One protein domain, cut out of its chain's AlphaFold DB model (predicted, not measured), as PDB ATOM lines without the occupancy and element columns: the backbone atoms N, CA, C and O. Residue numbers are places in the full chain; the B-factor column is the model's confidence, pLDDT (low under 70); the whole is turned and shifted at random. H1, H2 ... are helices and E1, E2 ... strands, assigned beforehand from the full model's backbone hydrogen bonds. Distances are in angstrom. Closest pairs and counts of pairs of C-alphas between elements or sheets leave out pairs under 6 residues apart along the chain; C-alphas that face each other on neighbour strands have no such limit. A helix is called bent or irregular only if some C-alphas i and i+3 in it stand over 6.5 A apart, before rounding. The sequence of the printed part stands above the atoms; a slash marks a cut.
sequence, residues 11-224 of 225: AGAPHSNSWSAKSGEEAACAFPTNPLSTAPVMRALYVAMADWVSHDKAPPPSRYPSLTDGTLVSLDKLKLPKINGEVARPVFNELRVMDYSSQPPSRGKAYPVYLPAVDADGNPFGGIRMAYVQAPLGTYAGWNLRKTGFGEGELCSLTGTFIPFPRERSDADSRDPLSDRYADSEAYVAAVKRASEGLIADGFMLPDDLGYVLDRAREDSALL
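AT A GLANCE: This is residues 11 to 224 of the 225 residues of an uncharacterized protein of Sinorhizobium fredii CCBAU 25509 (UniProt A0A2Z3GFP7). A body of little regular structure has hairpin E5-E6 near its middle, helical hairpin H3-H4 on one side with short H2, and hairpin E2-E3 reaching out as an arm. The 214 printed residues run H1 E1 E2 E3 E4 H2 E5 E6 H3 H4; E1-E4, E2-E3 and E5-E6 are antiparallel two-stranded sheets. The class is mixed, with 78 residues in named elements; the whole is compact, radius of gyration of the C-alphas 19.2 A, spanning 62 by 54 by 33 A.

HOW THE PARTS SIT: H1, residues 39 to 55, is near H3, residues 185 to 201. E1, 72 to 74, neighbours E4, 114 to 116, with N 73 and O 115 2.9 A apart. E2, 96 to 99, and E3, 106 to 110, form a hairpin, N 97 to O 109 3.0 A. H2, 131 to 134, touches H3's residues 192 to 199 alone, closest C-alphas Ala 131 and Ala 195, 5.0 A. E5, 138 to 141, and E6, 161 to 164, form a hairpin, N 139 to O 163 2.9 A. H3 touches H4, 207 to 223, in a helical hairpin, closest C-alphas Ser 185 and Ser 221, 5.2 A, at a shallow tilt of 28 degrees, opposite ways. O i to N i+4 pairs are within hydrogen-bond range throughout H1 and H3, and 9 of 13 in H4; H2 is too short for one.

IN THESE COORDINATES: H1, 23.3 A long, begins at C-alpha 39 (189.861, 174.435, 47.818); H4, 26.0 A, ends at C-alpha 223 (206.242, 178.267, 63.078). H4 is only just irregular: C-alphas 208 and 211 are 6.8 A apart.

THE WHOLE: The farthest C-alphas, Ser 102 and Ala 183, are 63.9 A apart. Links H1 to E1, E1 to E2, E4 to H2, E5 to E6 and E6 to H3 are long. The printed part has no cut, and no printed residue is under 70 in pLDDT.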
ATOM      1  N   ALA A  11     200.297 170.886  42.906       97.00
ATOM      2  CA  ALA A  11     201.607 170.470  43.379       97.00
ATOM      3  C   ALA A  11     201.625 170.306  44.905       97.00
ATOM      4  O   ALA A  11     201.247 171.217  45.640       97.00
ATOM      5  N   GLY A  12     202.077 169.139  45.366       95.56
ATOM      6  CA  GLY A  12     202.250 168.836  46.788       95.56
ATOM      7  C   GLY A  12     200.952 168.594  47.560       95.56
ATOM      8  O   GLY A  12     201.019 168.378  48.765       95.56
ATOM      9  N   ALA A  13     199.781 168.616  46.915       96.31
ATOM     10  CA  ALA A  13     198.517 168.348  47.592       96.31
ATOM     11  C   ALA A  13     198.321 166.844  47.863       96.31
ATOM     12  O   ALA A  13     198.667 166.022  47.008       96.31
ATOM     13  N   PRO A  14     197.752 166.468  49.025       95.31
ATOM     14  CA  PRO A  14     197.209 165.130  49.226       95.31
ATOM     15  C   PRO A  14     195.903 164.970  48.437       95.31
ATOM     16  O   PRO A  14     195.479 165.872  47.714       95.31
ATOM     17  N   HIS A  15     195.234 163.828  48.591       93.31
ATOM     18  CA  HIS A  15     194.002 163.551  47.851       93.31
ATOM     19  C   HIS A  15     192.906 164.605  48.076       93.31
ATOM     20  O   HIS A  15     192.300 165.088  47.123       93.31
ATOM     21  N   SER A  16     192.662 164.981  49.334       88.12
ATOM     22  CA  SER A  16     191.744 166.062  49.696       88.12
ATOM     23  C   SER A  16     191.951 166.485  51.144       88.12
ATOM     24  O   SER A  16     192.211 165.634  51.988       88.12
ATOM     25  N   ASN A  17     191.725 167.763  51.433       94.56
ATOM     26  CA  ASN A  17     191.673 168.312  52.785       94.56
ATOM     27  C   ASN A  17     190.565 169.357  52.885       94.56
ATOM     28  O   ASN A  17     190.324 170.100  51.926       94.56
ATOM     29  N   SER A  18     189.958 169.484  54.067       93.31
ATOM     30  CA  SER A  18     189.157 170.670  54.380       93.31
ATOM     31  C   SER A  18     190.035 171.922  54.326       93.31
ATOM     32  O   SER A  18     191.246 171.855  54.534       93.31
ATOM     33  N   TRP A  19     189.446 173.085  54.050       91.94
ATOM     34  CA  TRP A  19     190.215 174.335  53.992       91.94
ATOM     35  C   TRP A  19     190.910 174.643  55.323       91.94
ATOM     36  O   TRP A  19     192.048 175.102  55.359       91.94
ATOM     37  N   SER A  20     190.241 174.335  56.432       91.81
ATOM     38  CA  SER A  20     190.743 174.556  57.786       91.81
ATOM     39  C   SER A  20     191.671 173.446  58.293       91.81
ATOM     40  O   SER A  20     191.993 173.441  59.482       91.81
ATOM     41  N   ALA A  21     192.078 172.491  57.445       94.06
ATOM     42  CA  ALA A  21     192.927 171.378  57.854       94.06
ATOM     43  C   ALA A  21     194.213 171.878  58.533       94.06
ATOM     44  O   ALA A  21     194.880 172.806  58.067       94.06
ATOM     45  N   LYS A  22     194.552 171.271  59.670       94.31
ATOM     46  CA  LYS A  22     195.808 171.498  60.389       94.31
ATOM     47  C   LYS A  22     196.710 170.291  60.184       94.31
ATOM     48  O   LYS A  22     196.221 169.167  60.118       94.31
ATOM     49  N   SER A  23     198.014 170.538  60.106       96.31
ATOM     50  CA  SER A  23     199.000 169.463  60.140       96.31
ATOM     51  C   SER A  23     198.969 168.846  61.530       96.31
ATOM     52  O   SER A  23     198.929 169.573  62.524       96.31
ATOM     53  N   GLY A  24     199.017 167.525  61.609       96.25
ATOM     54  CA  GLY A  24     199.024 166.820  62.883       96.25
ATOM     55  C   GLY A  24     199.499 165.386  62.743       96.25
ATOM     56  O   GLY A  24     199.633 164.868  61.641       96.25
ATOM     57  N   GLU A  25     199.770 164.743  63.872       96.69
ATOM     58  CA  GLU A  25     200.093 163.321  63.894       96.69
ATOM     59  C   GLU A  25     198.834 162.477  63.685       96.69
ATOM     60  O   GLU A  25     197.792 162.725  64.293       96.69
ATOM     61  N   GLU A  26     198.958 161.424  62.882       95.06
ATOM     62  CA  GLU A  26     197.968 160.353  62.793       95.06
ATOM     63  C   GLU A  26     198.575 159.042  63.295       95.06
ATOM     64  O   GLU A  26     199.759 158.762  63.087       95.06
ATOM     65  N   ALA A  27     197.757 158.211  63.949       95.25
ATOM     66  CA  ALA A  27     198.222 156.980  64.589       95.25
ATOM     67  C   ALA A  27     198.920 156.024  63.606       95.25
ATOM     68  O   ALA A  27     199.925 155.409  63.952       95.25
ATOM     69  N   ALA A  28     198.404 155.931  62.377       95.94
ATOM     70  CA  ALA A  28     198.917 155.019  61.362       95.94
ATOM     71  C   ALA A  28     200.018 155.623  60.477       95.94
ATOM     72  O   ALA A  28     200.741 154.853  59.851       95.94
ATOM     73  N   CYS A  29     200.161 156.952  60.403       96.38
ATOM     74  CA  CYS A  29     201.073 157.610  59.459       96.38
ATOM     75  C   CYS A  29     202.402 157.994  60.106       96.38
ATOM     76  O   CYS A  29     202.422 158.471  61.235       96.38
ATOM     77  N   ALA A  30     203.505 157.797  59.385       94.44
ATOM     78  CA  ALA A  30     204.886 157.991  59.827       94.44
ATOM     79  C   ALA A  30     205.238 159.457  60.058       94.44
ATOM     80  O   ALA A  30     206.020 159.753  60.958       94.44
ATOM     81  N   PHE A  31     204.629 160.352  59.285       95.25
ATOM     82  CA  PHE A  31     204.904 161.781  59.331       95.25
ATOM     83  C   PHE A  31     203.629 162.588  59.608       95.25
ATOM     84  O   PHE A  31     202.532 162.093  59.313       95.25
ATOM     85  N   PRO A  32     203.749 163.843  60.081       96.88
ATOM     86  CA  PRO A  32     202.613 164.743  60.208       96.88
ATOM     87  C   PRO A  32     201.852 164.895  58.889       96.88
ATOM     88  O   PRO A  32     202.445 164.893  57.803       96.88
ATOM     89  N   THR A  33     200.535 165.035  58.989       97.50
ATOM     90  CA  THR A  33     199.634 165.160  57.848       97.50
ATOM     91  C   THR A  33     199.846 166.460  57.090       97.50
ATOM     92  O   THR A  33     200.073 167.526  57.655       97.50
ATOM     93  N   ASN A  34     199.738 166.387  55.770       97.50
ATOM     94  CA  ASN A  34     199.785 167.569  54.927       97.50
ATOM     95  C   ASN A  34     198.508 168.412  55.124       97.50
ATOM     96  O   ASN A  34     197.432 167.877  54.869       97.50
ATOM     97  N   PRO A  35     198.581 169.701  55.519       96.88
ATOM     98  CA  PRO A  35     197.401 170.549  55.724       96.88
ATOM     99  C   PRO A  35     196.880 171.195  54.436       96.88
ATOM    100  O   PRO A  35     195.888 171.922  54.456       96.88
ATOM    101  N   LEU A  36     197.575 171.006  53.315       96.50
ATOM    102  CA  LEU A  36     197.329 171.740  52.087       96.50
ATOM    103  C   LEU A  36     195.946 171.396  51.518       96.50
ATOM    104  O   LEU A  36     195.676 170.244  51.177       96.50
ATOM    105  N   SER A  37     195.067 172.392  51.409       95.38
ATOM    106  CA  SER A  37     193.734 172.228  50.826       95.38
ATOM    107  C   SER A  37     193.704 172.710  49.385       95.38
ATOM    108  O   SER A  37     194.141 173.816  49.081       95.38
ATOM    109  N   THR A  38     193.130 171.895  48.502       95.50
ATOM    110  CA  THR A  38     192.927 172.220  47.085       95.50
ATOM    111  C   THR A  38     191.781 173.209  46.854       95.50
ATOM    112  O   THR A  38     191.553 173.617  45.716       95.50
ATOM    113  N   ALA A  39     191.065 173.618  47.910       95.69
ATOM    114  CA  ALA A  39     189.861 174.435  47.818       95.69
ATOM    115  C   ALA A  39     190.027 175.753  47.028       95.69
ATOM    116  O   ALA A  39     189.176 175.986  46.167       95.69
ATOM    117  N   PRO A  40     191.088 176.574  47.211       96.19
ATOM    118  CA  PRO A  40     191.235 177.823  46.451       96.19
ATOM    119  C   PRO A  40     191.319 177.586  44.935       96.19
ATOM    120  O   PRO A  40     190.668 178.265  44.143       96.19
ATOM    121  N   VAL A  41     192.067 176.552  44.531       97.69
ATOM    122  CA  VAL A  41     192.223 176.174  43.120       97.69
ATOM    123  C   VAL A  41     190.933 175.573  42.575       97.69
ATOM    124  O   VAL A  41     190.471 175.970  41.509       97.69
ATOM    125  N   MET A  42     190.315 174.647  43.309       97.00
ATOM    126  CA  MET A  42     189.073 174.001  42.878       97.00
ATOM    127  C   MET A  42     187.931 175.003  42.707       97.00
ATOM    128  O   MET A  42     187.166 174.891  41.752       97.00
ATOM    129  N   ARG A  43     187.828 176.007  43.584       97.62
ATOM    130  CA  ARG A  43     186.828 177.079  43.471       97.62
ATOM    131  C   ARG A  43     187.048 177.941  42.238       97.62
ATOM    132  O   ARG A  43     186.100 178.155  41.484       97.62
ATOM    133  N   ALA A  44     188.282 178.380  41.999       98.56
ATOM    134  CA  ALA A  44     188.617 179.154  40.807       98.56
ATOM    135  C   ALA A  44     188.330 178.369  39.518       98.56
ATOM    136  O   ALA A  44     187.675 178.880  38.610       98.56
ATOM    137  N   LEU A  45     188.734 177.096  39.466       98.25
ATOM    138  CA  LEU A  45     188.497 176.232  38.311       98.25
ATOM    139  C   LEU A  45     187.017 175.896  38.107       98.25
ATOM    140  O   LEU A  45     186.590 175.746  36.964       98.25
ATOM    141  N   TYR A  46     186.223 175.813  39.177       98.19
ATOM    142  CA  TYR A  46     184.775 175.643  39.068       98.19
ATOM    143  C   TYR A  46     184.115 176.865  38.418       98.19
ATOM    144  O   TYR A  46     183.322 176.709  37.491       98.19
ATOM    145  N   VAL A  47     184.485 178.078  38.846       98.56
ATOM    146  CA  VAL A  47     184.016 179.325  38.216       98.56
ATOM    147  C   VAL A  47     184.467 179.392  36.756       98.56
ATOM    148  O   VAL A  47     183.651 179.667  35.882       98.56
ATOM    149  N   ALA A  48     185.731 179.063  36.472       98.38
ATOM    150  CA  ALA A  48     186.259 179.051  35.109       98.38
ATOM    151  C   ALA A  48     185.546 178.024  34.210       98.38
ATOM    152  O   ALA A  48     185.302 178.296  33.039       98.38
ATOM    153  N   MET A  49     185.179 176.857  34.747       98.31
ATOM    154  CA  MET A  49     184.394 175.857  34.022       98.31
ATOM    155  C   MET A  49     182.970 176.349  33.744       98.31
ATOM    156  O   MET A  49     182.478 176.159  32.634       98.31
ATOM    157  N   ALA A  50     182.317 176.989  34.720       98.44
ATOM    158  CA  ALA A  50     180.996 177.577  34.523       98.44
ATOM    159  C   ALA A  50     181.031 178.644  33.418       98.44
ATOM    160  O   ALA A  50     180.252 178.559  32.474       98.44
ATOM    161  N   ASP A  51     182.001 179.560  33.481       98.31
ATOM    162  CA  ASP A  51     182.241 180.587  32.463       98.31
ATOM    163  C   ASP A  51     182.509 179.995  31.076       98.31
ATOM    164  O   ASP A  51     182.026 180.516  30.069       98.31
ATOM    165  N   TRP A  52     183.243 178.886  31.007       97.94
ATOM    166  CA  TRP A  52     183.499 178.215  29.739       97.94
ATOM    167  C   TRP A  52     182.220 177.661  29.118       97.94
ATOM    168  O   TRP A  52     181.991 177.832  27.924       97.94
ATOM    169  N   VAL A  53     181.366 177.038  29.931       98.12
ATOM    170  CA  VAL A  53     180.121 176.416  29.464       98.12
ATOM    171  C   VAL A  53     179.059 177.458  29.111       98.12
ATOM    172  O   VAL A  53     178.373 177.302  28.104       98.12
ATOM    173  N   SER A  54     178.889 178.500  29.927       98.38
ATOM    174  CA  SER A  54     177.793 179.464  29.758       98.38
ATOM    175  C   SER A  54     178.160 180.692  28.931       98.38
ATOM    176  O   SER A  54     177.262 181.336  28.390       98.38
ATOM    177  N   HIS A  55     179.445 181.047  28.853       98.00
ATOM    178  CA  HIS A  55     179.905 182.306  28.259       98.00
ATOM    179  C   HIS A  55     181.000 182.126  27.195       98.00
ATOM    180  O   HIS A  55     181.560 183.125  26.750       98.00
ATOM    181  N   ASP A  56     181.331 180.887  26.808       96.88
ATOM    182  CA  ASP A  56     182.416 180.559  25.862       96.88
ATOM    183  C   ASP A  56     183.778 181.175  26.251       96.88
ATOM    184  O   ASP A  56     184.656 181.447  25.430       96.88
ATOM    185  N   LYS A  57     183.975 181.414  27.551       97.69
ATOM    186  CA  LYS A  57     185.206 181.988  28.090       97.69
ATOM    187  C   LYS A  57     186.119 180.862  28.551       97.69
ATOM    188  O   LYS A  57     185.904 180.265  29.602       97.69
ATOM    189  N   ALA A  58     187.147 180.576  27.755       96.38
ATOM    190  CA  ALA A  58     188.071 179.486  28.042       96.38
ATOM    191  C   ALA A  58     188.714 179.620  29.444       96.38
ATOM    192  O   ALA A  58     189.136 180.717  29.825       96.38
ATOM    193  N   PRO A  59     188.844 178.513  30.200       97.75
ATOM    194  CA  PRO A  59     189.570 178.497  31.464       97.75
ATOM    195  C   PRO A  59     191.080 178.654  31.212       97.75
ATOM    196  O   PRO A  59     191.526 178.521  30.060       97.75
ATOM    197  N   PRO A  60     191.889 178.857  32.270       97.44
ATOM    198  CA  PRO A  60     193.342 178.843  32.148       97.44
ATOM    199  C   PRO A  60     193.867 177.619  31.366       97.44
ATOM    200  O   PRO A  60     193.235 176.558  31.348       97.44
ATOM    201  N   PRO A  61     195.021 177.717  30.684       95.94
ATOM    202  CA  PRO A  61     195.633 176.559  30.044       95.94
ATOM    203  C   PRO A  61     195.943 175.447  31.054       95.94
ATOM    204  O   PRO A  61     196.248 175.716  32.217       95.94
ATOM    205  N   SER A  62     195.911 174.193  30.594       96.50
ATOM    206  CA  SER A  62     196.298 173.036  31.408       96.50
ATOM    207  C   SER A  62     197.684 173.228  32.035       96.50
ATOM    208  O   SER A  62     198.607 173.696  31.369       96.50
ATOM    209  N   ARG A  63     197.844 172.815  33.296       96.19
ATOM    210  CA  ARG A  63     199.107 172.910  34.044       96.19
ATOM    211  C   ARG A  63     199.340 171.613  34.814       96.19
ATOM    212  O   ARG A  63     198.722 171.382  35.855       96.19
ATOM    213  N   TYR A  64     200.188 170.747  34.271       95.69
ATOM    214  CA  TYR A  64     200.506 169.444  34.844       95.69
ATOM    215  C   TYR A  64     201.938 169.021  34.495       95.69
ATOM    216  O   TYR A  64     202.425 169.389  33.425       95.69
ATOM    217  N   PRO A  65     202.599 168.229  35.361       95.31
ATOM    218  CA  PRO A  65     203.944 167.760  35.095       95.31
ATOM    219  C   PRO A  65     204.025 166.958  33.799       95.31
ATOM    220  O   PRO A  65     203.186 166.086  33.557       95.31
ATOM    221  N   SER A  66     205.047 167.203  32.982       94.81
ATOM    222  CA  SER A  66     205.242 166.482  31.727       94.81
ATOM    223  C   SER A  66     206.699 166.075  31.498       94.81
ATOM    224  O   SER A  66     207.637 166.602  32.091       94.81
ATOM    225  N   LEU A  67     206.904 165.082  30.630       94.50
ATOM    226  CA  LEU A  67     208.251 164.698  30.195       94.50
ATOM    227  C   LEU A  67     208.845 165.732  29.230       94.50
ATOM    228  O   LEU A  67     210.055 165.917  29.194       94.50
ATOM    229  N   THR A  68     207.990 166.402  28.456       92.56
ATOM    230  CA  THR A  68     208.376 167.398  27.448       92.56
ATOM    231  C   THR A  68     208.974 168.663  28.051       92.56
ATOM    232  O   THR A  68     209.911 169.209  27.481       92.56
ATOM    233  N   ASP A  69     208.469 169.112  29.200       89.88
ATOM    234  CA  ASP A  69     209.004 170.273  29.926       89.88
ATOM    235  C   ASP A  69     209.998 169.884  31.040       89.88
ATOM    236  O   ASP A  69     210.481 170.747  31.769       89.88
ATOM    237  N   GLY A  70     210.319 168.591  31.173       91.50
ATOM    238  CA  GLY A  70     211.282 168.079  32.151       91.50
ATOM    239  C   GLY A  70     210.807 168.112  33.606       91.50
ATOM    240  O   GLY A  70     211.614 167.889  34.509       91.50
ATOM    241  N   THR A  71     209.522 168.371  33.859       95.25
ATOM    242  CA  THR A  71     208.964 168.400  35.221       95.25
ATOM    243  C   THR A  71     208.486 167.033  35.711       95.25
ATOM    244  O   THR A  71     208.144 166.896  36.883       95.25
ATOM    245  N   LEU A  72     208.524 166.005  34.858       95.94
ATOM    246  CA  LEU A  72     208.483 164.593  35.243       95.94
ATOM    247  C   LEU A  72     209.864 163.947  35.101       95.94
ATOM    248  O   LEU A  72     210.507 164.044  34.055       95.94
ATOM    249  N   VAL A  73     210.287 163.219  36.133       94.88
ATOM    250  CA  VAL A  73     211.564 162.494  36.178       94.88
ATOM    251  C   VAL A  73     211.356 161.034  36.555       94.88
ATOM    252  O   VAL A  73     210.408 160.679  37.253       94.88
ATOM    253  N   SER A  74     212.236 160.162  36.068       92.62
ATOM    254  CA  SER A  74     212.278 158.765  36.499       92.62
ATOM    255  C   SER A  74     212.763 158.667  37.949       92.62
ATOM    256  O   SER A  74     213.424 159.576  38.456       92.62
ATOM    257  N   LEU A  75     212.441 157.562  38.626       89.19
ATOM    258  CA  LEU A  75     212.754 157.381  40.047       89.19
ATOM    259  C   LEU A  75     214.253 157.536  40.368       89.19
ATOM    260  O   LEU A  75     214.599 158.148  41.371       89.19
ATOM    261  N   ASP A  76     215.140 157.036  39.507       90.38
ATOM    262  CA  ASP A  76     216.602 157.144  39.636       90.38
ATOM    263  C   ASP A  76     217.126 158.587  39.523       90.38
ATOM    264  O   ASP A  76     218.230 158.887  39.975       90.38
ATOM    265  N   LYS A  77     216.329 159.486  38.937       93.06
ATOM    266  CA  LYS A  77     216.646 160.909  38.776       93.06
ATOM    267  C   LYS A  77     215.958 161.798  39.807       93.06
ATOM    268  O   LYS A  77     216.276 162.987  39.865       93.06
ATOM    269  N   LEU A  78     215.028 161.263  40.598       93.06
ATOM    270  CA  LEU A  78     214.354 162.024  41.640       93.06
ATOM    271  C   LEU A  78     215.346 162.359  42.761       93.06
ATOM    272  O   LEU A  78     215.951 161.473  43.360       93.06
ATOM    273  N   LYS A  79     215.491 163.650  43.059       94.69
ATOM    274  CA  LYS A  79     216.376 164.155  44.113       94.69
ATOM    275  C   LYS A  79     215.535 164.741  45.235       94.69
ATOM    276  O   LYS A  79     215.047 165.855  45.106       94.69
ATOM    277  N   LEU A  80     215.349 163.978  46.306       96.00
ATOM    278  CA  LEU A  80     214.661 164.444  47.509       96.00
ATOM    279  C   LEU A  80     215.668 165.027  48.512       96.00
ATOM    280  O   LEU A  80     216.817 164.574  48.538       96.00
ATOM    281  N   PRO A  81     215.260 166.013  49.333       97.31
ATOM    282  CA  PRO A  81     216.101 166.517  50.407       97.31
ATOM    283  C   PRO A  81     216.400 165.419  51.425       97.31
ATOM    284  O   PRO A  81     215.608 164.494  51.631       97.31
ATOM    285  N   LYS A  82     217.536 165.568  52.100       97.81
ATOM    286  CA  LYS A  82     217.810 164.823  53.322       97.81
ATOM    287  C   LYS A  82     217.073 165.511  54.464       97.81
ATOM    288  O   LYS A  82     217.245 166.712  54.643       97.81
ATOM    289  N   ILE A  83     216.273 164.767  55.215       96.44
ATOM    290  CA  ILE A  83     215.497 165.251  56.356       96.44
ATOM    291  C   ILE A  83     215.720 164.260  57.496       96.44
ATOM    292  O   ILE A  83     215.567 163.056  57.307       96.44
ATOM    293  N   ASN A  84     216.106 164.751  58.676       93.88
ATOM    294  CA  ASN A  84     216.430 163.920  59.844       93.88
ATOM    295  C   ASN A  84     217.473 162.816  59.563       93.88
ATOM    296  O   ASN A  84     217.415 161.729  60.128       93.88
ATOM    297  N   GLY A  85     218.440 163.096  58.689       95.88
ATOM    298  CA  GLY A  85     219.518 162.177  58.319       95.88
ATOM    299  C   GLY A  85     219.175 161.220  57.177       95.88
ATOM    300  O   GLY A  85     220.073 160.543  56.679       95.88
ATOM    301  N   GLU A  86     217.929 161.209  56.702       93.75
ATOM    302  CA  GLU A  86     217.452 160.259  55.697       93.75
ATOM    303  C   GLU A  86     216.971 160.951  54.422       93.75
ATOM    304  O   GLU A  86     216.434 162.055  54.448       93.75
ATOM    305  N   VAL A  87     217.147 160.284  53.281       94.19
ATOM    306  CA  VAL A  87     216.523 160.682  52.014       94.19
ATOM    307  C   VAL A  87     215.368 159.727  51.770       94.19
ATOM    308  O   VAL A  87     215.582 158.527  51.574       94.19
ATOM    309  N   ALA A  88     214.149 160.258  51.800       88.44
ATOM    310  CA  ALA A  88     212.957 159.440  51.670       88.44
ATOM    311  C   ALA A  88     212.925 158.708  50.318       88.44
ATOM    312  O   ALA A  88     213.381 159.219  49.293       88.44
ATOM    313  N   ARG A  89     212.354 157.501  50.310       84.06
ATOM    314  CA  ARG A  89     212.120 156.719  49.092       84.06
ATOM    315  C   ARG A  89     210.615 156.623  48.869       84.06
ATOM    316  O   ARG A  89     209.942 156.005  49.692       84.06
ATOM    317  N   PRO A  90     210.069 157.238  47.809       81.31
ATOM    318  CA  PRO A  90     208.639 157.180  47.565       81.31
ATOM    319  C   PRO A  90     208.219 155.744  47.240       81.31
ATOM    320  O   PRO A  90     208.897 155.040  46.489       81.31
ATOM    321  N   VAL A  91     207.072 155.347  47.782       85.31
ATOM    322  CA  VAL A  91     206.401 154.082  47.468       85.31
ATOM    323  C   VAL A  91     205.258 154.370  46.506       85.31
ATOM    324  O   VAL A  91     204.569 155.384  46.625       85.31
ATOM    325  N   PHE A  92     205.077 153.509  45.510       85.69
ATOM    326  CA  PHE A  92     204.082 153.697  44.461       85.69
ATOM    327  C   PHE A  92     203.503 152.360  44.013       85.69
ATOM    328  O   PHE A  92     204.163 151.324  44.046       85.69
ATOM    329  N   ASN A  93     202.263 152.412  43.539       84.00
ATOM    330  CA  ASN A  93     201.615 151.261  42.935       84.00
ATOM    331  C   ASN A  93     202.125 151.080  41.502       84.00
ATOM    332  O   ASN A  93     202.014 151.987  40.676       84.00
ATOM    333  N   GLU A  94     202.656 149.899  41.188       85.75
ATOM    334  CA  GLU A  94     202.993 149.548  39.809       85.75
ATOM    335  C   GLU A  94     201.726 149.282  38.990       85.75
ATOM    336  O   GLU A  94     200.828 148.554  39.417       85.75
ATOM    337  N   LEU A  95     201.699 149.793  37.759       91.19
ATOM    338  CA  LEU A  95     200.733 149.374  36.750       91.19
ATOM    339  C   LEU A  95     201.419 148.443  35.753       91.19
ATOM    340  O   LEU A  95     202.540 148.701  35.311       91.19
ATOM    341  N   ARG A  96     200.736 147.367  35.362       94.56
ATOM    342  CA  ARG A  96     201.218 146.412  34.357       94.56
ATOM    343  C   ARG A  96     200.167 146.210  33.279       94.56
ATOM    344  O   ARG A  96     198.973 146.331  33.544       94.56
ATOM    345  N   VAL A  97     200.612 145.897  32.066       95.25
ATOM    346  CA  VAL A  97     199.715 145.400  31.017       95.25
ATOM    347  C   VAL A  97     199.109 144.089  31.512       95.25
ATOM    348  O   VAL A  97     199.847 143.198  31.930       95.25
ATOM    349  N   MET A  98     197.784 143.983  31.490       95.69
ATOM    350  CA  MET A  98     197.068 142.784  31.917       95.69
ATOM    351  C   MET A  98     196.614 142.000  30.688       95.69
ATOM    352  O   MET A  98     195.986 142.567  29.795       95.69
ATOM    353  N   ASP A  99     196.930 140.709  30.655       94.75
ATOM    354  CA  ASP A  99     196.441 139.778  29.644       94.75
ATOM    355  C   ASP A  99     195.269 138.976  30.211       94.75
ATOM    356  O   ASP A  99     195.413 138.191  31.152       94.75
ATOM    357  N   TYR A 100     194.096 139.207  29.630       96.50
ATOM    358  CA  TYR A 100     192.825 138.630  30.052       96.50
ATOM    359  C   TYR A 100     192.480 137.327  29.313       96.50
ATOM    360  O   TYR A 100     191.344 136.864  29.405       96.50
ATOM    361  N   SER A 101     193.424 136.711  28.588       97.06
ATOM    362  CA  SER A 101     193.188 135.424  27.919       97.06
ATOM    363  C   SER A 101     193.016 134.242  28.889       97.06
ATOM    364  O   SER A 101     192.613 133.160  28.465       97.06
ATOM    365  N   SER A 102     193.336 134.420  30.177       95.44
ATOM    366  CA  SER A 102     193.164 133.431  31.250       95.44
ATOM    367  C   SER A 102     192.498 134.035  32.488       95.44
ATOM    368  O   SER A 102     192.497 135.252  32.671       95.44
ATOM    369  N   GLN A 103     191.986 133.171  33.375       95.25
ATOM    370  CA  GLN A 103     191.490 133.559  34.698       95.25
ATOM    371  C   GLN A 103     192.300 132.850  35.804       95.25
ATOM    372  O   GLN A 103     192.243 131.622  35.878       95.25
ATOM    373  N   PRO A 104     193.028 133.583  36.676       93.62
ATOM    374  CA  PRO A 104     193.160 135.045  36.710       93.62
ATOM    375  C   PRO A 104     193.950 135.615  35.511       93.62
ATOM    376  O   PRO A 104     194.720 134.875  34.887       93.62
ATOM    377  N   PRO A 105     193.797 136.919  35.193       96.38
ATOM    378  CA  PRO A 105     194.569 137.566  34.138       96.38
ATOM    379  C   PRO A 105     196.064 137.521  34.453       96.38
ATOM    380  O   PRO A 105     196.474 137.732  35.602       96.38
ATOM    381  N   SER A 106     196.888 137.279  33.438       95.81
ATOM    382  CA  SER A 106     198.338 137.246  33.609       95.81
ATOM    383  C   SER A 106     198.933 138.659  33.537       95.81
ATOM    384  O   SER A 106     198.436 139.542  32.831       95.81
ATOM    385  N   ARG A 107     199.979 138.916  34.335       95.31
ATOM    386  CA  ARG A 107     200.651 140.223  34.391       95.31
ATOM    387  C   ARG A 107     201.787 140.268  33.375       95.31
ATOM    388  O   ARG A 107     202.746 139.509  33.485       95.31
ATOM    389  N   GLY A 108     201.706 141.201  32.436       94.56
ATOM    390  CA  GLY A 108     202.747 141.495  31.458       94.56
ATOM    391  C   GLY A 108     203.769 142.529  31.945       94.56
ATOM    392  O   GLY A 108     204.099 142.634  33.132       94.56
ATOM    393  N   LYS A 109     204.292 143.310  30.989       95.50
ATOM    394  CA  LYS A 109     205.293 144.361  31.236       95.50
ATOM    395  C   LYS A 109     204.734 145.470  32.135       95.50
ATOM    396  O   LYS A 109     203.564 145.835  32.022       95.50
ATOM    397  N   ALA A 110     205.593 146.016  32.992       93.62
ATOM    398  CA  ALA A 110     205.281 147.191  33.798       93.62
ATOM    399  C   ALA A 110     205.337 148.474  32.966       93.62
ATOM    400  O   ALA A 110     206.175 148.606  32.070       93.62
ATOM    401  N   TYR A 111     204.446 149.410  33.278       92.75
ATOM    402  CA  TYR A 111     204.530 150.769  32.764       92.75
ATOM    403  C   TYR A 111     205.665 151.519  33.473       92.75
ATOM    404  O   TYR A 111     205.869 151.321  34.674       92.75
ATOM    405  N   PRO A 112     206.410 152.381  32.759       91.06
ATOM    406  CA  PRO A 112     207.409 153.224  33.395       91.06
ATOM    407  C   PRO A 112     206.734 154.196  34.368       91.06
ATOM    408  O   PRO A 112     205.676 154.754  34.071       91.06
ATOM    409  N   VAL A 113     207.371 154.413  35.517       90.25
ATOM    410  CA  VAL A 113     206.900 155.346  36.543       90.25
ATOM    411  C   VAL A 113     207.735 156.615  36.481       90.25
ATOM    412  O   VAL A 113     208.965 156.571  36.551       90.25
ATOM    413  N   TYR A 114     207.042 157.743  36.368       92.75
ATOM    414  CA  TYR A 114     207.626 159.069  36.444       92.75
ATOM    415  C   TYR A 114     206.949 159.851  37.558       92.75
ATOM    416  O   TYR A 114     205.738 159.752  37.756       92.75
ATOM    417  N   LEU A 115     207.745 160.626  38.279       92.38
ATOM    418  CA  LEU A 115     207.319 161.423  39.417       92.38
ATOM    419  C   LEU A 115     207.572 162.897  39.109       92.38
ATOM    420  O   LEU A 115     208.522 163.205  38.380       92.38
ATOM    421  N   PRO A 116     206.761 163.818  39.651       94.88
ATOM    422  CA  PRO A 116     207.076 165.234  39.580       94.88
ATOM    423  C   PRO A 116     208.483 165.491  40.124       94.88
ATOM    424  O   PRO A 116     208.821 165.046  41.223       94.88
ATOM    425  N   ALA A 117     209.301 166.207  39.357       95.62
ATOM    426  CA  ALA A 117     210.542 166.763  39.865       95.62
ATOM    427  C   ALA A 117     210.228 167.705  41.035       95.62
ATOM    428  O   ALA A 117     209.177 168.350  41.058       95.62
ATOM    429  N   VAL A 118     211.149 167.799  41.986       96.62
ATOM    430  CA  VAL A 118     211.010 168.641  43.176       96.62
ATOM    431  C   VAL A 118     212.145 169.657  43.251       96.62
ATOM    432  O   VAL A 118     213.211 169.445  42.665       96.62
ATOM    433  N   ASP A 119     211.913 170.765  43.950       96.38
ATOM    434  CA  ASP A 119     212.975 171.698  44.324       96.38
ATOM    435  C   ASP A 119     213.861 171.132  45.452       96.38
ATOM    436  O   ASP A 119     213.664 170.010  45.927       96.38
ATOM    437  N   ALA A 120     214.863 171.908  45.876       96.50
ATOM    438  CA  ALA A 120     215.780 171.529  46.956       96.50
ATOM    439  C   ALA A 120     215.065 171.267  48.296       96.50
ATOM    440  O   ALA A 120     215.628 170.617  49.173       96.50
ATOM    441  N   ASP A 121     213.817 171.723  48.423       97.12
ATOM    442  CA  ASP A 121     212.974 171.559  49.598       97.12
ATOM    443  C   ASP A 121     212.037 170.358  49.490       97.12
ATOM    444  O   ASP A 121     211.272 170.090  50.413       97.12
ATOM    445  N   GLY A 122     212.072 169.616  48.383       96.75
ATOM    446  CA  GLY A 122     211.164 168.500  48.146       96.75
ATOM    447  C   GLY A 122     209.759 168.925  47.708       96.75
ATOM    448  O   GLY A 122     208.857 168.087  47.716       96.75
ATOM    449  N   ASN A 123     209.549 170.186  47.313       97.50
ATOM    450  CA  ASN A 123     208.257 170.670  46.825       97.50
ATOM    451  C   ASN A 123     208.129 170.479  45.294       97.50
ATOM    452  O   ASN A 123     209.047 170.851  44.559       97.50
ATOM    453  N   PRO A 124     207.014 169.922  44.770       95.19
ATOM    454  CA  PRO A 124     206.905 169.574  43.345       95.19
ATOM    455  C   PRO A 124     206.829 170.750  42.353       95.19
ATOM    456  O   PRO A 124     206.180 171.769  42.606       95.19
ATOM    457  N   PHE A 125     207.399 170.545  41.160       92.50
ATOM    458  CA  PHE A 125     207.251 171.385  39.963       92.50
ATOM    459  C   PHE A 125     206.134 170.890  39.018       92.50
ATOM    460  O   PHE A 125     205.452 169.903  39.292       92.50
ATOM    461  N   GLY A 126     205.931 171.595  37.896       88.56
ATOM    462  CA  GLY A 126     205.079 171.172  36.769       88.56
ATOM    463  C   GLY A 126     203.571 171.362  36.955       88.56
ATOM    464  O   GLY A 126     202.819 171.317  35.990       88.56
ATOM    465  N   GLY A 127     203.105 171.608  38.177       95.31
ATOM    466  CA  GLY A 127     201.697 171.857  38.486       95.31
ATOM    467  C   GLY A 127     201.384 173.280  38.934       95.31
ATOM    468  O   GLY A 127     202.209 174.192  38.891       95.31
ATOM    469  N   ILE A 128     200.163 173.449  39.430       97.94
ATOM    470  CA  ILE A 128     199.735 174.623  40.183       97.94
ATOM    471  C   ILE A 128     200.354 174.529  41.582       97.94
ATOM    472  O   ILE A 128     199.924 173.722  42.407       97.94
ATOM    473  N   ARG A 129     201.369 175.352  41.855       97.62
ATOM    474  CA  ARG A 129     201.903 175.549  43.209       97.62
ATOM    475  C   ARG A 129     200.998 176.535  43.936       97.62
ATOM    476  O   ARG A 129     200.946 177.702  43.562       97.62
ATOM    477  N   MET A 130     200.273 176.082  44.955       97.19
ATOM    478  CA  MET A 130     199.443 176.977  45.771       97.19
ATOM    479  C   MET A 130     200.309 177.939  46.590       97.19
ATOM    480  O   MET A 130     201.521 177.746  46.688       97.19
ATOM    481  N   ALA A 131     199.702 178.975  47.176       98.19
ATOM    482  CA  ALA A 131     200.438 180.058  47.827       98.19
ATOM    483  C   ALA A 131     201.451 179.547  48.870       98.19
ATOM    484  O   ALA A 131     202.609 179.946  48.840       98.19
ATOM    485  N   TYR A 132     201.061 178.564  49.690       97.44
ATOM    486  CA  TYR A 132     201.935 177.935  50.690       97.44
ATOM    487  C   TYR A 132     203.033 177.036  50.104       97.44
ATOM    488  O   TYR A 132     203.987 176.716  50.788       97.44
ATOM    489  N   VAL A 133     202.926 176.603  48.846       97.88
ATOM    490  CA  VAL A 133     203.979 175.827  48.159       97.88
ATOM    491  C   VAL A 133     204.941 176.761  47.413       97.88
ATOM    492  O   VAL A 133     206.079 176.389  47.125       97.88
ATOM    493  N   GLN A 134     204.496 177.974  47.074       97.94
ATOM    494  CA  GLN A 134     205.341 179.038  46.519       97.94
ATOM    495  C   GLN A 134     206.087 179.821  47.610       97.94
ATOM    496  O   GLN A 134     207.227 180.216  47.395       97.94
ATOM    497  N   ALA A 135     205.467 180.003  48.779       98.00
ATOM    498  CA  ALA A 135     206.078 180.524  50.001       98.00
ATOM    499  C   ALA A 135     206.034 179.432  51.090       98.00
ATOM    500  O   ALA A 135     205.166 179.468  51.961       98.00
ATOM    501  N   PRO A 136     206.907 178.409  51.015       97.75
ATOM    502  CA  PRO A 136     206.851 177.262  51.913       97.75
ATOM    503  C   PRO A 136     207.386 177.556  53.310       97.75
ATOM    504  O   PRO A 136     208.378 178.265  53.471       97.75
ATOM    505  N   LEU A 137     206.756 176.930  54.306       98.12
ATOM    506  CA  LEU A 137     207.296 176.740  55.660       98.12
ATOM    507  C   LEU A 137     207.863 175.324  55.868       98.12
ATOM    508  O   LEU A 137     208.296 174.975  56.964       98.12
ATOM    509  N   GLY A 138     207.823 174.487  54.832       97.50
ATOM    510  CA  GLY A 138     208.234 173.095  54.892       97.50
ATOM    511  C   GLY A 138     208.124 172.382  53.549       97.50
ATOM    512  O   GLY A 138     207.828 172.977  52.509       97.50
ATOM    513  N   THR A 139     208.343 171.074  53.597       98.00
ATOM    514  CA  THR A 139     208.125 170.159  52.474       98.00
ATOM    515  C   THR A 139     206.666 169.715  52.464       98.00
ATOM    516  O   THR A 139     206.209 169.124  53.442       98.00
ATOM    517  N   TYR A 140     205.955 169.958  51.364       97.38
ATOM    518  CA  TYR A 140     204.593 169.480  51.115       97.38
ATOM    519  C   TYR A 140     204.623 168.328  50.109       97.38
ATOM    520  O   TYR A 140     204.798 168.540  48.904       97.38
ATOM    521  N   ALA A 141     204.406 167.102  50.583       94.75
ATOM    522  CA  ALA A 141     204.291 165.928  49.724       94.75
ATOM    523  C   ALA A 141     202.860 165.376  49.728       94.75
ATOM    524  O   ALA A 141     202.190 165.318  50.762       94.75
ATOM    525  N   GLY A 142     202.395 164.932  48.558       93.94
ATOM    526  CA  GLY A 142     201.053 164.363  48.376       93.94
ATOM    527  C   GLY A 142     200.885 162.926  48.884       93.94
ATOM    528  O   GLY A 142     199.835 162.331  48.679       93.94
ATOM    529  N   TRP A 143     201.910 162.360  49.519       93.75
ATOM    530  CA  TRP A 143     201.943 160.994  50.043       93.75
ATOM    531  C   TRP A 143     202.530 160.978  51.455       93.75
ATOM    532  O   TRP A 143     203.206 161.920  51.862       93.75
ATOM    533  N   ASN A 144     202.271 159.908  52.197       95.19
ATOM    534  CA  ASN A 144     202.802 159.637  53.529       95.19
ATOM    535  C   ASN A 144     202.963 158.116  53.666       95.19
ATOM    536  O   ASN A 144     202.340 157.361  52.912       95.19
ATOM    537  N   LEU A 145     203.796 157.658  54.593       94.88
ATOM    538  CA  LEU A 145     204.054 156.233  54.814       94.88
ATOM    539  C   LEU A 145     203.408 155.774  56.109       94.88
ATOM    540  O   LEU A 145     203.098 156.588  56.973       94.88
ATOM    541  N   ARG A 146     203.190 154.476  56.259       95.50
ATOM    542  CA  ARG A 146     202.661 153.910  57.496       95.50
ATOM    543  C   ARG A 146     203.762 153.648  58.523       95.50
ATOM    544  O   ARG A 146     204.863 153.234  58.161       95.50
ATOM    545  N   LYS A 147     203.434 153.853  59.803       94.88
ATOM    546  CA  LYS A 147     204.274 153.519  60.971       94.88
ATOM    547  C   LYS A 147     204.378 152.002  61.174       94.88
ATOM    548  O   LYS A 147     203.522 151.232  60.719       94.88
ATOM    549  N   THR A 148     205.385 151.579  61.936       95.50
ATOM    550  CA  THR A 148     205.493 150.218  62.481       95.50
ATOM    551  C   THR A 148     204.185 149.795  63.156       95.50
ATOM    552  O   THR A 148     203.566 150.569  63.884       95.50
ATOM    553  N   GLY A 149     203.740 148.565  62.891       96.06
ATOM    554  CA  GLY A 149     202.465 148.033  63.390       96.06
ATOM    555  C   GLY A 149     201.245 148.303  62.499       96.06
ATOM    556  O   GLY A 149     200.210 147.677  62.708       96.06
ATOM    557  N   PHE A 150     201.364 149.150  61.466       94.44
ATOM    558  CA  PHE A 150     200.268 149.469  60.534       94.44
ATOM    559  C   PHE A 150     200.523 149.014  59.084       94.44
ATOM    560  O   PHE A 150     199.780 149.385  58.173       94.44
ATOM    561  N   GLY A 151     201.540 148.175  58.859       93.31
ATOM    562  CA  GLY A 151     202.059 147.844  57.525       93.31
ATOM    563  C   GLY A 151     203.150 148.832  57.133       93.31
ATOM    564  O   GLY A 151     202.959 149.643  56.238       93.31
ATOM    565  N   GLU A 152     204.240 148.815  57.895       94.19
ATOM    566  CA  GLU A 152     205.332 149.783  57.816       94.19
ATOM    567  C   GLU A 152     205.853 149.980  56.391       94.19
ATOM    568  O   GLU A 152     206.051 149.016  55.654       94.19
ATOM    569  N   GLY A 153     206.082 151.237  56.017       91.38
ATOM    570  CA  GLY A 153     206.623 151.591  54.705       91.38
ATOM    571  C   GLY A 153     205.597 151.600  53.569       91.38
ATOM    572  O   GLY A 153     205.878 152.184  52.530       91.38
ATOM    573  N   GLU A 154     204.394 151.048  53.752       93.06
ATOM    574  CA  GLU A 154     203.305 151.184  52.775       93.06
ATOM    575  C   GLU A 154     202.717 152.600  52.771       93.06
ATOM    576  O   GLU A 154     202.878 153.364  53.726       93.06
ATOM    577  N   LEU A 155     201.971 152.954  51.719       93.44
ATOM    578  CA  LEU A 155     201.273 154.240  51.662       93.44
ATOM    579  C   LEU A 155     200.252 154.376  52.806       93.44
ATOM    580  O   LEU A 155     199.394 153.508  53.034       93.44
ATOM    581  N   CYS A 156     200.297 155.510  53.505       94.19
ATOM    582  CA  CYS A 156     199.311 155.876  54.518       94.19
ATOM    583  C   CYS A 156     198.023 156.382  53.860       94.19
ATOM    584  O   CYS A 156     197.648 157.547  53.968       94.19
ATOM    585  N   SER A 157     197.338 155.479  53.151       92.75
ATOM    586  CA  SER A 157     196.096 155.776  52.439       92.75
ATOM    587  C   SER A 157     196.279 156.975  51.492       92.75
ATOM    588  O   SER A 157     197.161 156.969  50.638       92.75
ATOM    589  N   LEU A 158     195.434 157.989  51.644       93.69
ATOM    590  CA  LEU A 158     195.348 159.193  50.828       93.69
ATOM    591  C   LEU A 158     195.994 160.415  51.508       93.69
ATOM    592  O   LEU A 158     195.884 161.540  51.010       93.69
ATOM    593  N   THR A 159     196.639 160.186  52.654       95.06
ATOM    594  CA  THR A 159     197.233 161.209  53.509       95.06
ATOM    595  C   THR A 159     198.587 161.630  52.948       95.06
ATOM    596  O   THR A 159     199.442 160.798  52.654       95.06
ATOM    597  N   GLY A 160     198.788 162.937  52.800       96.00
ATOM    598  CA  GLY A 160     200.089 163.514  52.458       96.00
ATOM    599  C   GLY A 160     200.928 163.789  53.699       96.00
ATOM    600  O   GLY A 160     200.433 163.677  54.823       96.00
ATOM    601  N   THR A 161     202.170 164.222  53.508       96.25
ATOM    602  CA  THR A 161     203.005 164.726  54.601       96.25
ATOM    603  C   THR A 161     203.339 166.209  54.472       96.25
ATOM    604  O   THR A 161     203.533 166.727  53.368       96.25
ATOM    605  N   PHE A 162     203.390 166.880  55.621       97.62
ATOM    606  CA  PHE A 162     204.048 168.165  55.792       97.62
ATOM    607  C   PHE A 162     205.171 168.029  56.817       97.62
ATOM    608  O   PHE A 162     204.939 167.608  57.950       97.62
ATOM    609  N   ILE A 163     206.383 168.415  56.423       97.31
ATOM    610  CA  ILE A 163     207.535 168.441  57.325       97.31
ATOM    611  C   ILE A 163     208.073 169.873  57.377       97.31
ATOM    612  O   ILE A 163     208.622 170.326  56.363       97.31
ATOM    613  N   PRO A 164     207.953 170.583  58.518       96.94
ATOM    614  CA  PRO A 164     208.478 171.937  58.669       96.94
ATOM    615  C   PRO A 164     209.960 172.021  58.298       96.94
ATOM    616  O   PRO A 164     210.711 171.055  58.476       96.94
ATOM    617  N   PHE A 165     210.387 173.169  57.782       97.62
ATOM    618  CA  PHE A 165     211.808 173.463  57.636       97.62
ATOM    619  C   PHE A 165     212.496 173.510  59.002       97.62
ATOM    620  O   PHE A 165     211.842 173.796  60.013       97.62
ATOM    621  N   PRO A 166     213.802 173.208  59.058       96.19
ATOM    622  CA  PRO A 166     214.513 173.226  60.320       96.19
ATOM    623  C   PRO A 166     214.558 174.651  60.890       96.19
ATOM    624  O   PRO A 166     214.508 175.645  60.164       96.19
ATOM    625  N   ARG A 167     214.646 174.762  62.218       92.19
ATOM    626  CA  ARG A 167     214.835 176.063  62.882       92.19
ATOM    627  C   ARG A 167     216.263 176.578  62.741       92.19
ATOM    628  O   ARG A 167     216.474 177.779  62.684       92.19
ATOM    629  N   GLU A 168     217.219 175.660  62.664       93.50
ATOM    630  CA  GLU A 168     218.649 175.940  62.587       93.50
ATOM    631  C   GLU A 168     219.298 175.014  61.558       93.50
ATOM    632  O   GLU A 168     218.808 173.914  61.293       93.50
ATOM    633  N   ARG A 169     220.419 175.444  60.977       95.62
ATOM    634  CA  ARG A 169     221.162 174.629  60.013       95.62
ATOM    635  C   ARG A 169     221.774 173.405  60.708       95.62
ATOM    636  O   ARG A 169     222.339 173.519  61.792       95.62
ATOM    637  N   SER A 170     221.675 172.239  60.075       95.06
ATOM    638  CA  SER A 170     222.178 170.970  60.610       95.06
ATOM    639  C   SER A 170     222.610 170.039  59.484       95.06
ATOM    640  O   SER A 170     222.009 170.037  58.416       95.06
ATOM    641  N   ASP A 171     223.589 169.171  59.739       95.19
ATOM    642  CA  ASP A 171     223.976 168.128  58.785       95.19
ATOM    643  C   ASP A 171     222.877 167.076  58.578       95.19
ATOM    644  O   ASP A 171     222.945 166.316  57.612       95.19
ATOM    645  N   ALA A 172     221.872 167.000  59.454       96.69
ATOM    646  CA  ALA A 172     220.757 166.061  59.330       96.69
ATOM    647  C   ALA A 172     219.665 166.538  58.356       96.69
ATOM    648  O   ALA A 172     218.913 165.707  57.848       96.69
ATOM    649  N   ASP A 173     219.582 167.836  58.059       98.00
ATOM    650  CA  ASP A 173     218.568 168.403  57.168       98.00
ATOM    651  C   ASP A 173     219.234 169.279  56.106       98.00
ATOM    652  O   ASP A 173     219.903 170.258  56.423       98.00
ATOM    653  N   SER A 174     219.085 168.916  54.833       97.88
ATOM    654  CA  SER A 174     219.718 169.656  53.737       97.88
ATOM    655  C   SER A 174     218.979 170.938  53.353       97.88
ATOM    656  O   SER A 174     219.462 171.657  52.480       97.88
ATOM    657  N   ARG A 175     217.792 171.189  53.917       97.88
ATOM    658  CA  ARG A 175     216.945 172.339  53.578       97.88
ATOM    659  C   ARG A 175     217.363 173.560  54.390       97.88
ATOM    660  O   ARG A 175     217.714 173.444  55.564       97.88
ATOM    661  N   ASP A 176     217.266 174.741  53.786       96.69
ATOM    662  CA  ASP A 176     217.564 175.985  54.500       96.69
ATOM    663  C   ASP A 176     216.535 176.260  55.606       96.69
ATOM    664  O   ASP A 176     215.330 176.057  55.373       96.69
ATOM    665  N   PRO A 177     216.986 176.739  56.782       96.56
ATOM    666  CA  PRO A 177     216.107 177.012  57.906       96.56
ATOM    667  C   PRO A 177     215.158 178.179  57.627       96.56
ATOM    668  O   PRO A 177     215.370 178.988  56.722       96.56
ATOM    669  N   LEU A 178     214.099 178.287  58.430       95.88
ATOM    670  CA  LEU A 178     213.082 179.335  58.263       95.88
ATOM    671  C   LEU A 178     213.658 180.758  58.340       95.88
ATOM    672  O   LEU A 178     213.242 181.615  57.561       95.88
ATOM    673  N   SER A 179     214.641 180.985  59.217       94.38
ATOM    674  CA  SER A 179     215.322 182.276  59.397       94.38
ATOM    675  C   SER A 179     216.044 182.773  58.144       94.38
ATOM    676  O   SER A 179     216.193 183.976  57.954       94.38
ATOM    677  N   ASP A 180     216.475 181.857  57.274       95.31
ATOM    678  CA  ASP A 180     217.185 182.192  56.036       95.31
ATOM    679  C   ASP A 180     216.201 182.592  54.918       95.31
ATOM    680  O   ASP A 180     216.607 183.111  53.878       95.31
ATOM    681  N   ARG A 181     214.897 182.362  55.129       95.00
ATOM    682  CA  ARG A 181     213.826 182.577  54.140       95.00
ATOM    683  C   ARG A 181     212.949 183.770  54.474       95.00
ATOM    684  O   ARG A 181     212.572 184.529  53.579       95.00
ATOM    685  N   TYR A 182     212.597 183.912  55.747       96.94
ATOM    686  CA  TYR A 182     211.690 184.942  56.228       96.94
ATOM    687  C   TYR A 182     212.319 185.636  57.426       96.94
ATOM    688  O   TYR A 182     212.660 184.991  58.412       96.94
ATOM    689  N   ALA A 183     212.449 186.960  57.333       95.62
ATOM    690  CA  ALA A 183     212.964 187.769  58.431       95.62
ATOM    691  C   ALA A 183     212.037 187.722  59.656       95.62
ATOM    692  O   ALA A 183     212.509 187.715  60.787       95.62
ATOM    693  N   ASP A 184     210.725 187.688  59.417       95.81
ATOM    694  CA  ASP A 184     209.683 187.692  60.436       95.81
ATOM    695  C   ASP A 184     208.339 187.192  59.861       95.81
ATOM    696  O   ASP A 184     208.217 186.807  58.688       95.81
ATOM    697  N   SER A 185     207.305 187.208  60.708       97.06
ATOM    698  CA  SER A 185     205.932 186.855  60.331       97.06
ATOM    699  C   SER A 185     205.349 187.747  59.231       97.06
ATOM    700  O   SER A 185     204.603 187.253  58.383       97.06
ATOM    701  N   GLU A 186     205.689 189.037  59.195       97.81
ATOM    702  CA  GLU A 186     205.181 189.957  58.171       97.81
ATOM    703  C   GLU A 186     205.786 189.640  56.799       97.81
ATOM    704  O   GLU A 186     205.066 189.604  55.796       97.81
ATOM    705  N   ALA A 187     207.081 189.323  56.753       98.12
ATOM    706  CA  ALA A 187     207.787 188.907  55.549       98.12
ATOM    707  C   ALA A 187     207.190 187.622  54.955       98.12
ATOM    708  O   ALA A 187     206.995 187.541  53.735       98.12
ATOM    709  N   TYR A 188     206.845 186.646  55.803       98.50
ATOM    710  CA  TYR A 188     206.161 185.427  55.370       98.50
ATOM    711  C   TYR A 188     204.760 185.713  54.821       98.50
ATOM    712  O   TYR A 188     204.448 185.321  53.693       98.50
ATOM    713  N   VAL A 189     203.928 186.459  55.553       98.62
ATOM    714  CA  VAL A 189     202.569 186.806  55.099       98.62
ATOM    715  C   VAL A 189     202.618 187.605  53.791       98.62
ATOM    716  O   VAL A 189     201.816 187.361  52.887       98.62
ATOM    717  N   ALA A 190     203.591 188.504  53.630       98.69
ATOM    718  CA  ALA A 190     203.809 189.235  52.385       98.69
ATOM    719  C   ALA A 190     204.229 188.311  51.226       98.69
ATOM    720  O   ALA A 190     203.793 188.520  50.091       98.69
ATOM    721  N   ALA A 191     205.045 187.284  51.484       98.81
ATOM    722  CA  ALA A 191     205.402 186.279  50.482       98.81
ATOM    723  C   ALA A 191     204.182 185.452  50.045       98.81
ATOM    724  O   ALA A 191     203.946 185.308  48.842       98.81
ATOM    725  N   VAL A 192     203.357 185.001  50.998       98.81
ATOM    726  CA  VAL A 192     202.095 184.301  50.706       98.81
ATOM    727  C   VAL A 192     201.141 185.200  49.919       98.81
ATOM    728  O   VAL A 192     200.532 184.741  48.951       98.81
ATOM    729  N   LYS A 193     201.045 186.489  50.269       98.81
ATOM    730  CA  LYS A 193     200.234 187.465  49.529       98.81
ATOM    731  C   LYS A 193     200.684 187.590  48.075       98.81
ATOM    732  O   LYS A 193     199.849 187.457  47.187       98.81
ATOM    733  N   ARG A 194     201.985 187.763  47.820       98.88
ATOM    734  CA  ARG A 194     202.521 187.849  46.448       98.88
ATOM    735  C   ARG A 194     202.229 186.587  45.635       98.88
ATOM    736  O   ARG A 194     201.793 186.685  44.492       98.88
ATOM    737  N   ALA A 195     202.424 185.409  46.228       98.75
ATOM    738  CA  ALA A 195     202.110 184.141  45.570       98.75
ATOM    739  C   ALA A 195     200.609 184.003  45.255       98.75
ATOM    740  O   ALA A 195     200.227 183.536  44.183       98.75
ATOM    741  N   SER A 196     199.760 184.449  46.181       98.81
ATOM    742  CA  SER A 196     198.304 184.462  46.033       98.81
ATOM    743  C   SER A 196     197.849 185.402  44.915       98.81
ATOM    744  O   SER A 196     197.027 185.019  44.089       98.81
ATOM    745  N   GLU A 197     198.419 186.605  44.839       98.81
ATOM    746  CA  GLU A 197     198.150 187.566  43.762       98.81
ATOM    747  C   GLU A 197     198.561 187.013  42.391       98.81
ATOM    748  O   GLU A 197     197.818 187.173  41.424       98.81
ATOM    749  N   GLY A 198     199.679 186.283  42.318       98.75
ATOM    750  CA  GLY A 198     200.074 185.554  41.110       98.75
ATOM    751  C   GLY A 198     199.062 184.475  40.707       98.75
ATOM    752  O   GLY A 198     198.685 184.386  39.543       98.75
ATOM    753  N   LEU A 199     198.553 183.694  41.666       98.75
ATOM    754  CA  LEU A 199     197.522 182.683  41.392       98.75
ATOM    755  C   LEU A 199     196.192 183.300  40.948       98.75
ATOM    756  O   LEU A 199     195.526 182.720  40.095       98.75
ATOM    757  N   ILE A 200     195.816 184.459  41.493       98.81
ATOM    758  CA  ILE A 200     194.640 185.213  41.037       98.81
ATOM    759  C   ILE A 200     194.832 185.665  39.590       98.81
ATOM    760  O   ILE A 200     193.948 185.448  38.763       98.81
ATOM    761  N   ALA A 201     195.989 186.252  39.274       98.56
ATOM    762  CA  ALA A 201     196.303 186.710  37.922       98.56
ATOM    763  C   ALA A 201     196.298 185.557  36.903       98.56
ATOM    764  O   ALA A 201     195.792 185.717  35.794       98.56
ATOM    765  N   ASP A 202     196.786 184.382  37.305       98.25
ATOM    766  CA  ASP A 202     196.778 183.165  36.488       98.25
ATOM    767  C   ASP A 202     195.391 182.485  36.396       98.25
ATOM    768  O   ASP A 202     195.224 181.533  35.631       98.25
ATOM    769  N   GLY A 203     194.398 182.924  37.178       98.38
ATOM    770  CA  GLY A 203     193.059 182.322  37.230       98.38
ATOM    771  C   GLY A 203     192.959 181.027  38.050       98.38
ATOM    772  O   GLY A 203     191.998 180.276  37.897       98.38
ATOM    773  N   PHE A 204     193.930 180.757  38.926       98.69
ATOM    774  CA  PHE A 204     193.969 179.591  39.823       98.69
ATOM    775  C   PHE A 204     193.589 179.902  41.274       98.69
ATOM    776  O   PHE A 204     193.690 179.029  42.134       98.69
ATOM    777  N   MET A 205     193.155 181.125  41.567       98.69
ATOM    778  CA  MET A 205     192.561 181.493  42.848       98.69
ATOM    779  C   MET A 205     191.562 182.634  42.642       98.69
ATOM    780  O   MET A 205     191.791 183.510  41.808       98.69
ATOM    781  N   LEU A 206     190.453 182.642  43.381       98.75
ATOM    782  CA  LEU A 206     189.523 183.771  43.354       98.75
ATOM    783  C   LEU A 206     190.046 184.910  44.248       98.75
ATOM    784  O   LEU A 206     190.603 184.626  45.311       98.75
ATOM    785  N   PRO A 207     189.833 186.192  43.889       98.56
ATOM    786  CA  PRO A 207     190.170 187.320  44.763       98.56
ATOM    787  C   PRO A 207     189.543 187.213  46.160       98.56
ATOM    788  O   PRO A 207     190.212 187.484  47.155       98.56
ATOM    789  N   ASP A 208     188.297 186.739  46.237       98.38
ATOM    790  CA  ASP A 208     187.540 186.573  47.486       98.38
ATOM    791  C   ASP A 208     188.173 185.550  48.444       98.38
ATOM    792  O   ASP A 208     187.950 185.595  49.654       98.38
ATOM    793  N   ASP A 209     189.002 184.642  47.922       98.25
ATOM    794  CA  ASP A 209     189.672 183.615  48.717       98.25
ATOM    795  C   ASP A 209     190.953 184.152  49.396       98.25
ATOM    796  O   ASP A 209     191.488 183.509  50.305       98.25
ATOM    797  N   LEU A 210     191.439 185.342  49.004       98.44
ATOM    798  CA  LEU A 210     192.691 185.920  49.507       98.44
ATOM    799  C   LEU A 210     192.677 186.113  51.027       98.44
ATOM    800  O   LEU A 210     193.667 185.805  51.684       98.44
ATOM    801  N   GLY A 211     191.562 186.589  51.592       97.94
ATOM    802  CA  GLY A 211     191.434 186.802  53.038       97.94
ATOM    803  C   GLY A 211     191.693 185.521  53.830       97.94
ATOM    804  O   GLY A 211     192.579 185.493  54.679       97.94
ATOM    805  N   TYR A 212     191.018 184.429  53.457       96.56
ATOM    806  CA  TYR A 212     191.176 183.118  54.093       96.56
ATOM    807  C   TYR A 212     192.604 182.575  53.997       96.56
ATOM    808  O   TYR A 212     193.102 181.953  54.937       96.56
ATOM    809  N   VAL A 213     193.274 182.802  52.863       98.00
ATOM    810  CA  VAL A 213     194.666 182.378  52.672       98.00
ATOM    811  C   VAL A 213     195.619 183.179  53.567       98.00
ATOM    812  O   VAL A 213     196.524 182.608  54.175       98.00
ATOM    813  N   LEU A 214     195.404 184.490  53.701       98.31
ATOM    814  CA  LEU A 214     196.239 185.339  54.556       98.31
ATOM    815  C   LEU A 214     195.975 185.127  56.047       98.31
ATOM    816  O   LEU A 214     196.924 185.152  56.827       98.31
ATOM    817  N   ASP A 215     194.731 184.880  56.454       97.25
ATOM    818  CA  ASP A 215     194.397 184.540  57.842       97.25
ATOM    819  C   ASP A 215     195.130 183.269  58.263       97.25
ATOM    820  O   ASP A 215     195.829 183.247  59.278       97.25
ATOM    821  N   ARG A 216     195.088 182.246  57.408       95.94
ATOM    822  CA  ARG A 216     195.841 181.019  57.628       95.94
ATOM    823  C   ARG A 216     197.355 181.246  57.657       95.94
ATOM    824  O   ARG A 216     198.036 180.651  58.488       95.94
ATOM    825  N   ALA A 217     197.890 182.101  56.787       97.62
ATOM    826  CA  ALA A 217     199.313 182.442  56.805       97.62
ATOM    827  C   ALA A 217     199.733 183.107  58.125       97.62
ATOM    828  O   ALA A 217     200.799 182.795  58.646       97.62
ATOM    829  N   ARG A 218     198.893 183.975  58.703       97.69
ATOM    830  CA  ARG A 218     199.159 184.576  60.022       97.69
ATOM    831  C   ARG A 218     199.135 183.544  61.148       97.69
ATOM    832  O   ARG A 218     199.905 183.660  62.088       97.69
ATOM    833  N   GLU A 219     198.278 182.531  61.062       95.75
ATOM    834  CA  GLU A 219     198.282 181.431  62.033       95.75
ATOM    835  C   GLU A 219     199.541 180.564  61.903       95.75
ATOM    836  O   GLU A 219     200.176 180.225  62.899       95.75
ATOM    837  N   ASP A 220     199.922 180.214  60.672       94.81
ATOM    838  CA  ASP A 220     201.087 179.364  60.411       94.81
ATOM    839  C   ASP A 220     202.419 180.084  60.658       94.81
ATOM    840  O   ASP A 220     203.435 179.422  60.877       94.81
ATOM    841  N   SER A 221     202.434 181.422  60.678       94.88
ATOM    842  CA  SER A 221     203.636 182.197  60.995       94.88
ATOM    843  C   SER A 221     204.142 181.944  62.419       94.88
ATOM    844  O   SER A 221     205.306 182.205  62.691       94.88
ATOM    845  N   ALA A 222     203.329 181.335  63.293       91.94
ATOM    846  CA  ALA A 222     203.758 180.820  64.594       91.94
ATOM    847  C   ALA A 222     204.844 179.722  64.512       91.94
ATOM    848  O   ALA A 222     205.423 179.351  65.532       91.94
ATOM    849  N   LEU A 223     205.111 179.169  63.320       87.38
ATOM    850  CA  LEU A 223     206.242 178.267  63.078       87.38
ATOM    851  C   LEU A 223     207.583 179.002  62.942       87.38
ATOM    852  O   LEU A 223     208.629 178.365  63.092       87.38
ATOM    853  N   LEU A 224     207.556 180.302  62.641       88.94
ATOM    854  CA  LEU A 224     208.752 181.136  62.579       88.94
ATOM    855  C   LEU A 224     209.301 181.383  63.997       88.94
ATOM    856  O   LEU A 224     208.529 181.341  64.959       88.94
TER     857      LEU A 224